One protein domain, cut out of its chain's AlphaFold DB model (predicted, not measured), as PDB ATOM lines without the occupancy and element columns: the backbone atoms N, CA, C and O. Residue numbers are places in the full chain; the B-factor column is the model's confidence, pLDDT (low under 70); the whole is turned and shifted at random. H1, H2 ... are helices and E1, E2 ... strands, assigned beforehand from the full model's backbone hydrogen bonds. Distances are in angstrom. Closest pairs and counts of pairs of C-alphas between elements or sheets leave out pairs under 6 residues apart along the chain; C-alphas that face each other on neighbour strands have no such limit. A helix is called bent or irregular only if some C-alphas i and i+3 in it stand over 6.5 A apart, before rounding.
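AT A GLANCE: This is residues 216 to 292 of the 453 residues of the protein "Pc20g11390 protein" of Penicillium rubens (strain ATCC 28089 / DSM 1075 / NRRL 1951 / Wisconsin 54-1255) (UniProt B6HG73). A small sheet of two parallel strands, E1 and E2, has the helix H1 packed on it, mainly at E1, and a longer helix, H3, ends in a free tip, residues 287 to 292, that sticks out. A long loop, residues 246 to 261, leads from H1 back to E2. The printed part has 77 residues, with named elements in the order E1, H1, E2, H2, H3; the class is mixed, helices and strands. It is compact, with a radius of gyration of the C-alphas of 12.3 A, and spans 34 by 32 by 21 A.

IN THESE COORDINATES: E1 is residues 219 to 223, beginning at C-alpha 219 (43.884, -34.339, -41.033). H1 is residues 234 to 245, 16.5 A long. E2 is residues 262 to 266 and H2 residues 269 to 272. H3, residues 276 to 292, is 24.1 A long and ends at C-alpha 292 (43.740, -51.681, -24.850); it is only just irregular, with C-alphas 289 and 292 6.54 A apart.

HOW THE PARTS SIT: E1 and E2 are parallel neighbours at 16 degrees, with N 221 and O 263 2.8 A apart, within hydrogen-bond range. E1, H1 and E2 form a strand-helix-strand unit, parallel strands with a helix between, with a right-handed crossover. The closest C-alphas of E1 and H1, Ile 221 and Val 242, are 6.5 A apart. H1 and H3 only just touch, only at their ends, with 3 pairs of C-alphas within 8 A; the closest are Tyr 234 and Leu 278, 5.7 A, and the lines are about perpendicular at 84 degrees. H2 is close to H3 but not clearly touching, the closest C-alphas, Ser 272 and Leu 278, being 7.9 A apart. E2 and H3 are apart. In H1 every O i to N i+4 pair is within hydrogen-bond range, in H3 10 of 13; H2 is too short for such a pair.

THE WHOLE: The farthest C-alphas, Ala 216 and Lys 229, are 35.8 A apart. The printed part has no cut; the link from H1 to E2 is long. Mean pLDDT of the printed part is 74.0, with residues 216 to 218, 228 to 230, 245 to 248 and 286 to 292 under 70.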
ATOM      1  N   ALA A 216      41.459 -28.355 -33.466       40.25
ATOM      2  CA  ALA A 216      42.674 -29.162 -33.249       40.25
ATOM      3  C   ALA A 216      43.003 -30.272 -34.285       40.25
ATOM      4  O   ALA A 216      42.566 -31.410 -34.167       40.25
ATOM      5  N   ASN A 217      43.871 -29.918 -35.245       49.88
ATOM      6  CA  ASN A 217      44.991 -30.685 -35.835       49.88
ATOM      7  C   ASN A 217      44.817 -32.105 -36.425       49.88
ATOM      8  O   ASN A 217      45.823 -32.691 -36.816       49.88
ATOM      9  N   GLY A 218      43.620 -32.679 -36.533       57.12
ATOM     10  CA  GLY A 218      43.433 -33.960 -37.234       57.12
ATOM     11  C   GLY A 218      43.207 -33.765 -38.734       57.12
ATOM     12  O   GLY A 218      42.198 -33.174 -39.113       57.12
ATOM     13  N   LEU A 219      44.106 -34.271 -39.582       70.12
ATOM     14  CA  LEU A 219      43.884 -34.339 -41.033       70.12
ATOM     15  C   LEU A 219      42.761 -35.342 -41.325       70.12
ATOM     16  O   LEU A 219      42.832 -36.488 -40.882       70.12
ATOM     17  N   VAL A 220      41.738 -34.921 -42.071       70.38
ATOM     18  CA  VAL A 220      40.620 -35.779 -42.486       70.38
ATOM     19  C   VAL A 220      40.736 -36.096 -43.976       70.38
ATOM     20  O   VAL A 220      40.648 -35.198 -44.809       70.38
ATOM     21  N   ILE A 221      40.886 -37.371 -44.320       74.06
ATOM     22  CA  ILE A 221      40.872 -37.878 -45.694       74.06
ATOM     23  C   ILE A 221      39.456 -38.364 -45.993       74.06
ATOM     24  O   ILE A 221      38.951 -39.239 -45.298       74.06
ATOM     25  N   TYR A 222      38.814 -37.815 -47.023       76.06
ATOM     26  CA  TYR A 222      37.482 -38.240 -47.461       76.06
ATOM     27  C   TYR A 222      37.583 -38.880 -48.846       76.06
ATOM     28  O   TYR A 222      37.760 -38.162 -49.830       76.06
ATOM     29  N   ASN A 223      37.484 -40.204 -48.934       78.62
ATOM     30  CA  ASN A 223      37.493 -40.925 -50.207       78.62
ATOM     31  C   ASN A 223      36.053 -41.250 -50.621       78.62
ATOM     32  O   ASN A 223      35.353 -41.949 -49.900       78.62
ATOM     33  N   THR A 224      35.617 -40.735 -51.772       78.38
ATOM     34  CA  THR A 224      34.251 -40.921 -52.301       78.38
ATOM     35  C   THR A 224      34.117 -42.046 -53.314       78.38
ATOM     36  O   THR A 224      33.035 -42.278 -53.851       78.38
ATOM     37  N   SER A 225      35.228 -42.635 -53.741       79.31
ATOM     38  CA  SER A 225      35.259 -43.453 -54.950       79.31
ATOM     39  C   SER A 225      36.412 -44.439 -54.874       79.31
ATOM     40  O   SER A 225      37.435 -44.268 -55.540       79.31
ATOM     41  N   TRP A 226      36.235 -45.483 -54.059       85.50
ATOM     42  CA  TRP A 226      37.198 -46.575 -54.020       85.50
ATOM     43  C   TRP A 226      37.258 -47.265 -55.392       85.50
ATOM     44  O   TRP A 226      36.207 -47.599 -55.954       85.50
ATOM     45  N   PRO A 227      38.450 -47.455 -55.982       81.69
ATOM     46  CA  PRO A 227      38.566 -48.020 -57.319       81.69
ATOM     47  C   PRO A 227      38.078 -49.475 -57.351       81.69
ATOM     48  O   PRO A 227      38.521 -50.316 -56.581       81.69
ATOM     49  N   GLN A 228      37.189 -49.780 -58.303       67.50
ATOM     50  CA  GLN A 228      36.613 -51.122 -58.500       67.50
ATOM     51  C   GLN A 228      37.608 -52.159 -59.031       67.50
ATOM     52  O   GLN A 228      37.366 -53.359 -58.943       67.50
ATOM     53  N   LYS A 229      38.694 -51.698 -59.655       68.75
ATOM     54  CA  LYS A 229      39.775 -52.544 -60.153       68.75
ATOM     55  C   LYS A 229      41.045 -52.127 -59.446       68.75
ATOM     56  O   LYS A 229      41.489 -50.989 -59.581       68.75
ATOM     57  N   GLN A 230      41.594 -53.061 -58.694       63.59
ATOM     58  CA  GLN A 230      42.693 -52.817 -57.783       63.59
ATOM     59  C   GLN A 230      44.022 -52.936 -58.525       63.59
ATOM     60  O   GLN A 230      44.723 -53.937 -58.452       63.59
ATOM     61  N   THR A 231      44.327 -51.929 -59.340       72.06
ATOM     62  CA  THR A 231      45.668 -51.781 -59.926       72.06
ATOM     63  C   THR A 231      46.630 -51.099 -58.962       72.06
ATOM     64  O   THR A 231      47.841 -51.263 -59.084       72.06
ATOM     65  N   ASP A 232      46.082 -50.346 -58.010       80.38
ATOM     66  CA  ASP A 232      46.815 -49.504 -57.077       80.38
ATOM     67  C   ASP A 232      46.652 -50.069 -55.661       80.38
ATOM     68  O   ASP A 232      45.572 -50.541 -55.302       80.38
ATOM     69  N   SER A 233      47.706 -49.997 -54.846       87.19
ATOM     70  CA  SER A 233      47.618 -50.353 -53.426       87.19
ATOM     71  C   SER A 233      46.789 -49.324 -52.646       87.19
ATOM     72  O   SER A 233      46.721 -48.149 -53.033       87.19
ATOM     73  N   TYR A 234      46.206 -49.725 -51.514       86.69
ATOM     74  CA  TYR A 234      45.443 -48.813 -50.658       86.69
ATOM     75  C   TYR A 234      46.277 -47.610 -50.190       86.69
ATOM     76  O   TYR A 234      45.758 -46.493 -50.135       86.69
ATOM     77  N   GLU A 235      47.579 -47.783 -49.920       88.00
ATOM     78  CA  GLU A 235      48.456 -46.668 -49.551       88.00
ATOM     79  C   GLU A 235      48.572 -45.666 -50.696       88.00
ATOM     80  O   GLU A 235      48.501 -44.458 -50.475       88.00
ATOM     81  N   SER A 236      48.702 -46.161 -51.928       87.25
ATOM     82  CA  SER A 236      48.803 -45.322 -53.125       87.25
ATOM     83  C   SER A 236      47.531 -44.501 -53.328       87.25
ATOM     84  O   SER A 236      47.607 -43.312 -53.644       87.25
ATOM     85  N   ILE A 237      46.366 -45.116 -53.106       87.38
ATOM     86  CA  ILE A 237      45.055 -44.465 -53.193       87.38
ATOM     87  C   ILE A 237      44.934 -43.373 -52.123       87.38
ATOM     88  O   ILE A 237      44.623 -42.226 -52.442       87.38
ATOM     89  N   LEU A 238      45.232 -43.695 -50.862       86.81
ATOM     90  CA  LEU A 238      45.097 -42.755 -49.749       86.81
ATOM     91  C   LEU A 238      46.106 -41.603 -49.831       86.81
ATOM     92  O   LEU A 238      45.727 -40.449 -49.647       86.81
ATOM     93  N   ILE A 239      47.367 -41.877 -50.169       86.19
ATOM     94  CA  ILE A 239      48.398 -40.842 -50.344       86.19
ATOM     95  C   ILE A 239      48.060 -39.939 -51.528       86.19
ATOM     96  O   ILE A 239      48.273 -38.729 -51.451       86.19
ATOM     97  N   ARG A 240      47.515 -40.492 -52.619       85.56
ATOM     98  CA  ARG A 240      47.025 -39.689 -53.743       85.56
ATOM     99  C   ARG A 240      45.902 -38.761 -53.292       85.56
ATOM    100  O   ARG A 240      45.979 -37.577 -53.592       85.56
ATOM    101  N   GLU A 241      44.918 -39.252 -52.540       82.19
ATOM    102  CA  GLU A 241      43.841 -38.406 -52.007       82.19
ATOM    103  C   GLU A 241      44.373 -37.298 -51.087       82.19
ATOM    104  O   GLU A 241      43.926 -36.159 -51.202       82.19
ATOM    105  N   VAL A 242      45.367 -37.582 -50.234       78.81
ATOM    106  CA  VAL A 242      46.017 -36.552 -49.400       78.81
ATOM    107  C   VAL A 242      46.696 -35.498 -50.267       78.81
ATOM    108  O   VAL A 242      46.443 -34.309 -50.098       78.81
ATOM    109  N   LYS A 243      47.518 -35.929 -51.230       77.69
ATOM    110  CA  LYS A 243      48.294 -35.031 -52.098       77.69
ATOM    111  C   LYS A 243      47.423 -34.193 -53.031       77.69
ATOM    112  O   LYS A 243      47.776 -33.060 -53.332       77.69
ATOM    113  N   VAL A 244      46.318 -34.753 -53.520       73.31
ATOM    114  CA  VAL A 244      45.387 -34.057 -54.421       73.31
ATOM    115  C   VAL A 244      44.546 -33.035 -53.658       73.31
ATOM    116  O   VAL A 244      44.213 -31.993 -54.221       73.31
ATOM    117  N   ARG A 245      44.186 -33.319 -52.399       68.12
ATOM    118  CA  ARG A 245      43.241 -32.487 -51.644       68.12
ATOM    119  C   ARG A 245      43.886 -31.441 -50.746       68.12
ATOM    120  O   ARG A 245      43.199 -30.470 -50.443       68.12
ATOM    121  N   ASP A 246      45.147 -31.591 -50.337       60.53
ATOM    122  CA  ASP A 246      45.778 -30.595 -49.469       60.53
ATOM    123  C   ASP A 246      47.312 -30.535 -49.611       60.53
ATOM    124  O   ASP A 246      48.017 -31.531 -49.444       60.53
ATOM    125  N   ALA A 247      47.851 -29.342 -49.881       55.84
ATOM    126  CA  ALA A 247      49.287 -29.112 -50.095       55.84
ATOM    127  C   ALA A 247      50.101 -29.000 -48.785       55.84
ATOM    128  O   ALA A 247      51.311 -28.795 -48.823       55.84
ATOM    129  N   GLY A 248      49.459 -29.113 -47.617       61.44
ATOM    130  CA  GLY A 248      50.088 -28.890 -46.306       61.44
ATOM    131  C   GLY A 248      50.544 -30.145 -45.554       61.44
ATOM    132  O   GLY A 248      51.028 -30.037 -44.427       61.44
ATOM    133  N   HIS A 249      50.368 -31.339 -46.126       70.50
ATOM    134  CA  HIS A 249      50.512 -32.608 -45.402       70.50
ATOM    135  C   HIS A 249      51.515 -33.573 -46.044       70.50
ATOM    136  O   HIS A 249      51.293 -34.781 -46.089       70.50
ATOM    137  N   GLU A 250      52.665 -33.046 -46.479       70.62
ATOM    138  CA  GLU A 250      53.783 -33.836 -47.027       70.62
ATOM    139  C   GLU A 250      54.306 -34.912 -46.063       70.62
ATOM    140  O   GLU A 250      54.902 -35.898 -46.496       70.62
ATOM    141  N   PHE A 251      54.054 -34.756 -44.758       75.56
ATOM    142  CA  PHE A 251      54.446 -35.739 -43.753       75.56
ATOM    143  C   PHE A 251      53.681 -37.064 -43.876       75.56
ATOM    144  O   PHE A 251      54.125 -38.042 -43.282       75.56
ATOM    145  N   VAL A 252      52.560 -37.121 -44.612       78.00
ATOM    146  CA  VAL A 252      51.834 -38.369 -44.890       78.00
ATOM    147  C   VAL A 252      52.454 -39.051 -46.107       78.00
ATOM    148  O   VAL A 252      52.285 -38.652 -47.259       78.00
ATOM    149  N   THR A 253      53.193 -40.112 -45.827       83.06
ATOM    150  CA  THR A 253      53.948 -40.931 -46.772       83.06
ATOM    151  C   THR A 253      53.569 -42.394 -46.566       83.06
ATOM    152  O   THR A 253      52.894 -42.726 -45.593       83.06
ATOM    153  N   TYR A 254      54.052 -43.291 -47.427       82.00
ATOM    154  CA  TYR A 254      53.864 -44.736 -47.246       82.00
ATOM    155  C   TYR A 254      54.335 -45.219 -45.865       82.00
ATOM    156  O   TYR A 254      53.703 -46.084 -45.275       82.00
ATOM    157  N   ALA A 255      55.402 -44.618 -45.328       81.62
ATOM    158  CA  ALA A 255      55.973 -44.996 -44.038       81.62
ATOM    159  C   ALA A 255      55.198 -44.441 -42.836       81.62
ATOM    160  O   ALA A 255      55.265 -45.006 -41.754       81.62
ATOM    161  N   THR A 256      54.491 -43.324 -43.004       83.12
ATOM    162  CA  THR A 256      53.847 -42.609 -41.891       83.12
ATOM    163  C   THR A 256      52.330 -42.745 -41.896       83.12
ATOM    164  O   THR A 256      51.699 -42.369 -40.917       83.12
ATOM    165  N   LEU A 257      51.727 -43.283 -42.962       81.81
ATOM    166  CA  LEU A 257      50.273 -43.394 -43.115       81.81
ATOM    167  C   LEU A 257      49.606 -44.160 -41.962       81.81
ATOM    168  O   LEU A 257      48.540 -43.752 -41.509       81.81
ATOM    169  N   ALA A 258      50.231 -45.237 -41.481       78.94
ATOM    170  CA  ALA A 258      49.702 -46.050 -40.385       78.94
ATOM    171  C   ALA A 258      49.831 -45.373 -39.008       78.94
ATOM    172  O   ALA A 258      48.977 -45.567 -38.147       78.94
ATOM    173  N   ASP A 259      50.866 -44.557 -38.807       79.50
ATOM    174  CA  ASP A 259      51.172 -43.935 -37.511       79.50
ATOM    175  C   ASP A 259      50.665 -42.490 -37.400       79.50
ATOM    176  O   ASP A 259      50.620 -41.901 -36.315       79.50
ATOM    177  N   ALA A 260      50.283 -41.886 -38.525       75.44
ATOM    178  CA  ALA A 260      49.798 -40.523 -38.564       75.44
ATOM    179  C   ALA A 260      48.436 -40.408 -37.862       75.44
ATOM    180  O   ALA A 260      47.540 -41.237 -38.018       75.44
ATOM    181  N   ASN A 261      48.243 -39.322 -37.108       78.31
ATOM    182  CA  ASN A 261      46.958 -39.018 -36.480       78.31
ATOM    183  C   ASN A 261      45.977 -38.427 -37.507       78.31
ATOM    184  O   ASN A 261      45.681 -37.229 -37.501       78.31
ATOM    185  N   ILE A 262      45.520 -39.286 -38.414       75.62
ATOM    186  CA  ILE A 262      44.610 -38.961 -39.508       75.62
ATOM    187  C   ILE A 262      43.256 -39.636 -39.292       75.62
ATOM    188  O   ILE A 262      43.153 -40.723 -38.723       75.62
ATOM    189  N   VAL A 263      42.198 -38.982 -39.754       79.50
ATOM    190  CA  VAL A 263      40.849 -39.543 -39.815       79.50
ATOM    191  C   VAL A 263      40.567 -39.880 -41.268       79.50
ATOM    192  O   VAL A 263      40.550 -38.989 -42.108       79.50
ATOM    193  N   ILE A 264      40.327 -41.149 -41.576       79.50
ATOM    194  CA  ILE A 264      39.936 -41.578 -42.921       79.50
ATOM    195  C   ILE A 264      38.437 -41.853 -42.908       79.50
ATOM    196  O   ILE A 264      37.941 -42.605 -42.072       79.50
ATOM    197  N   ILE A 265      37.718 -41.233 -43.835       80.06
ATOM    198  CA  ILE A 265      36.305 -41.468 -44.089       80.06
ATOM    199  C   ILE A 265      36.203 -42.066 -45.490       80.06
ATOM    200  O   ILE A 265      36.542 -41.411 -46.478       80.06
ATOM    201  N   LEU A 266      35.762 -43.320 -45.553       81.62
ATOM    202  CA  LEU A 266      35.488 -44.035 -46.795       81.62
ATOM    203  C   LEU A 266      33.985 -43.977 -47.052       81.62
ATOM    204  O   LEU A 266      33.205 -44.567 -46.303       81.62
ATOM    205  N   ASP A 267      33.592 -43.240 -48.080       76.81
ATOM    206  CA  ASP A 267      32.233 -43.281 -48.604       76.81
ATOM    207  C   ASP A 267      32.050 -44.555 -49.432       76.81
ATOM    208  O   ASP A 267      32.991 -44.998 -50.096       76.81
ATOM    209  N   GLU A 268      30.856 -45.146 -49.388       77.38
ATOM    210  CA  GLU A 268      30.556 -46.417 -50.065       77.38
ATOM    211  C   GLU A 268      31.615 -47.506 -49.771       77.38
ATOM    212  O   GLU A 268      32.130 -48.173 -50.672       77.38
ATOM    213  N   ALA A 269      31.976 -47.673 -48.490       77.44
ATOM    214  CA  ALA A 269      33.080 -48.530 -48.051       77.44
ATOM    215  C   ALA A 269      32.995 -49.982 -48.562       77.44
ATOM    216  O   ALA A 269      34.032 -50.623 -48.730       77.44
ATOM    217  N   GLN A 270      31.802 -50.489 -48.893       73.62
ATOM    218  CA  GLN A 270      31.627 -51.801 -49.521       73.62
ATOM    219  C   GLN A 270      32.378 -51.948 -50.853       73.62
ATOM    220  O   GLN A 270      32.768 -53.051 -51.225       73.62
ATOM    221  N   MET A 271      32.647 -50.843 -51.553       75.50
ATOM    222  CA  MET A 271      33.448 -50.828 -52.781       75.50
ATOM    223  C   MET A 271      34.917 -51.190 -52.535       75.50
ATOM    224  O   MET A 271      35.616 -51.577 -53.468       75.50
ATOM    225  N   SER A 272      35.379 -51.077 -51.288       80.56
ATOM    226  CA  SER A 272      36.741 -51.419 -50.882       80.56
ATOM    227  C   SER A 272      36.886 -52.839 -50.352       80.56
ATOM    228  O   SER A 272      37.994 -53.221 -50.009       80.56
ATOM    229  N   TYR A 273      35.818 -53.644 -50.272       78.81
ATOM    230  CA  TYR A 273      35.883 -54.999 -49.693       78.81
ATOM    231  C   TYR A 273      36.826 -55.958 -50.425       78.81
ATOM    232  O   TYR A 273      37.270 -56.923 -49.822       78.81
ATOM    233  N   GLY A 274      37.177 -55.675 -51.682       76.50
ATOM    234  CA  GLY A 274      38.236 -56.404 -52.387       76.50
ATOM    235  C   GLY A 274      39.662 -56.008 -51.983       76.50
ATOM    236  O   GLY A 274      40.605 -56.527 -52.560       76.50
ATOM    237  N   ASP A 275      39.851 -55.054 -51.065       79.56
ATOM    238  CA  ASP A 275      41.157 -54.559 -50.612       79.56
ATOM    239  C   ASP A 275      41.607 -55.178 -49.298       79.56
ATOM    240  O   ASP A 275      41.496 -54.590 -48.221       79.56
ATOM    241  N   ASP A 276      42.157 -56.385 -49.410       80.56
ATOM    242  CA  ASP A 276      42.707 -57.117 -48.274       80.56
ATOM    243  C   ASP A 276      43.800 -56.314 -47.551       80.56
ATOM    244  O   ASP A 276      43.875 -56.343 -46.323       80.56
ATOM    245  N   GLY A 277      44.613 -55.537 -48.279       84.12
ATOM    246  CA  GLY A 277      45.654 -54.688 -47.695       84.12
ATOM    247  C   GLY A 277      45.083 -53.592 -46.791       84.12
ATOM    248  O   GLY A 277      45.552 -53.398 -45.666       84.12
ATOM    249  N   LEU A 278      44.023 -52.918 -47.241       84.31
ATOM    250  CA  LEU A 278      43.309 -51.924 -46.444       84.31
ATOM    251  C   LEU A 278      42.644 -52.552 -45.212       84.31
ATOM    252  O   LEU A 278      42.820 -52.060 -44.092       84.31
ATOM    253  N   TRP A 279      41.850 -53.608 -45.410       80.94
ATOM    254  CA  TRP A 279      41.001 -54.166 -44.356       80.94
ATOM    255  C   TRP A 279      41.780 -55.010 -43.356       80.94
ATOM    256  O   TRP A 279      41.632 -54.812 -42.148       80.94
ATOM    257  N   LEU A 280      42.610 -55.939 -43.833       77.56
ATOM    258  CA  LEU A 280      43.391 -56.834 -42.978       77.56
ATOM    259  C   LEU A 280      44.681 -56.177 -42.476       77.56
ATOM    260  O   LEU A 280      45.148 -56.526 -41.396       77.56
ATOM    261  N   GLY A 281      45.231 -55.217 -43.223       82.19
ATOM    262  CA  GLY A 281      46.416 -54.458 -42.831       82.19
ATOM    263  C   GLY A 281      46.070 -53.224 -42.004       82.19
ATOM    264  O   GLY A 281      46.080 -53.259 -40.770       82.19
ATOM    265  N   LEU A 282      45.783 -52.105 -42.674       82.81
ATOM    266  CA  LEU A 282      45.647 -50.796 -42.023       82.81
ATOM    267  C   LEU A 282      44.523 -50.768 -40.978       82.81
ATOM    268  O   LEU A 282      44.731 -50.314 -39.857       82.81
ATOM    269  N   ILE A 283      43.330 -51.261 -41.309       81.31
ATOM    270  CA  ILE A 283      42.164 -51.125 -40.424       81.31
ATOM    271  C   ILE A 283      42.258 -52.067 -39.218       81.31
ATOM    272  O   ILE A 283      42.076 -51.622 -38.082       81.31
ATOM    273  N   LYS A 284      42.583 -53.349 -39.433       73.69
ATOM    274  CA  LYS A 284      42.723 -54.318 -38.331       73.69
ATOM    275  C   LYS A 284      43.918 -54.026 -37.413       73.69
ATOM    276  O   LYS A 284      43.798 -54.186 -36.199       73.69
ATOM    277  N   SER A 285      45.046 -53.545 -37.939       72.69
ATOM    278  CA  SER A 285      46.196 -53.181 -37.088       72.69
ATOM    279  C   SER A 285      45.875 -52.032 -36.122       72.69
ATOM    280  O   SER A 285      46.294 -52.051 -34.960       72.69
ATOM    281  N   GLN A 286      45.071 -51.061 -36.568       69.69
ATOM    282  CA  GLN A 286      44.644 -49.914 -35.763       69.69
ATOM    283  C   GLN A 286      43.522 -50.257 -34.776       69.69
ATOM    284  O   GLN A 286      43.448 -49.669 -33.691       69.69
ATOM    285  N   SER A 287      42.650 -51.216 -35.113       63.12
ATOM    286  CA  SER A 287      41.630 -51.693 -34.176       63.12
ATOM    287  C   SER A 287      42.275 -52.450 -33.012       63.12
ATOM    288  O   SER A 287      41.951 -52.159 -31.863       63.12
ATOM    289  N   ALA A 288      43.264 -53.311 -33.260       53.28
ATOM    290  CA  ALA A 288      43.964 -54.041 -32.200       53.28
ATOM    291  C   ALA A 288      44.723 -53.119 -31.218       53.28
ATOM    292  O   ALA A 288      44.684 -53.329 -30.006       53.28
ATOM    293  N   THR A 289      45.369 -52.058 -31.710       45.69
ATOM    294  CA  THR A 289      46.198 -51.151 -30.887       45.69
ATOM    295  C   THR A 289      45.393 -50.146 -30.058       45.69
ATOM    296  O   THR A 289      45.795 -49.818 -28.940       45.69
ATOM    297  N   ARG A 290      44.233 -49.668 -30.534       41.69
ATOM    298  CA  ARG A 290      43.392 -48.706 -29.783       41.69
ATOM    299  C   ARG A 290      42.404 -49.352 -28.802       41.69
ATOM    300  O   ARG A 290      41.758 -48.634 -28.037       41.69
ATOM    301  N   LEU A 291      42.297 -50.682 -28.772       35.97
ATOM    302  CA  LEU A 291      41.361 -51.412 -27.905       35.97
ATOM    303  C   LEU A 291      41.899 -51.734 -26.495       35.97
ATOM    304  O   LEU A 291      41.130 -52.186 -25.648       35.97
ATOM    305  N   HIS A 292      43.156 -51.406 -26.174       32.19
ATOM    306  CA  HIS A 292      43.740 -51.681 -24.850       32.19
ATOM    307  C   HIS A 292      43.184 -50.844 -23.673       32.19
ATOM    308  O   HIS A 292      43.582 -51.070 -22.532       32.19
TER     309      HIS A 292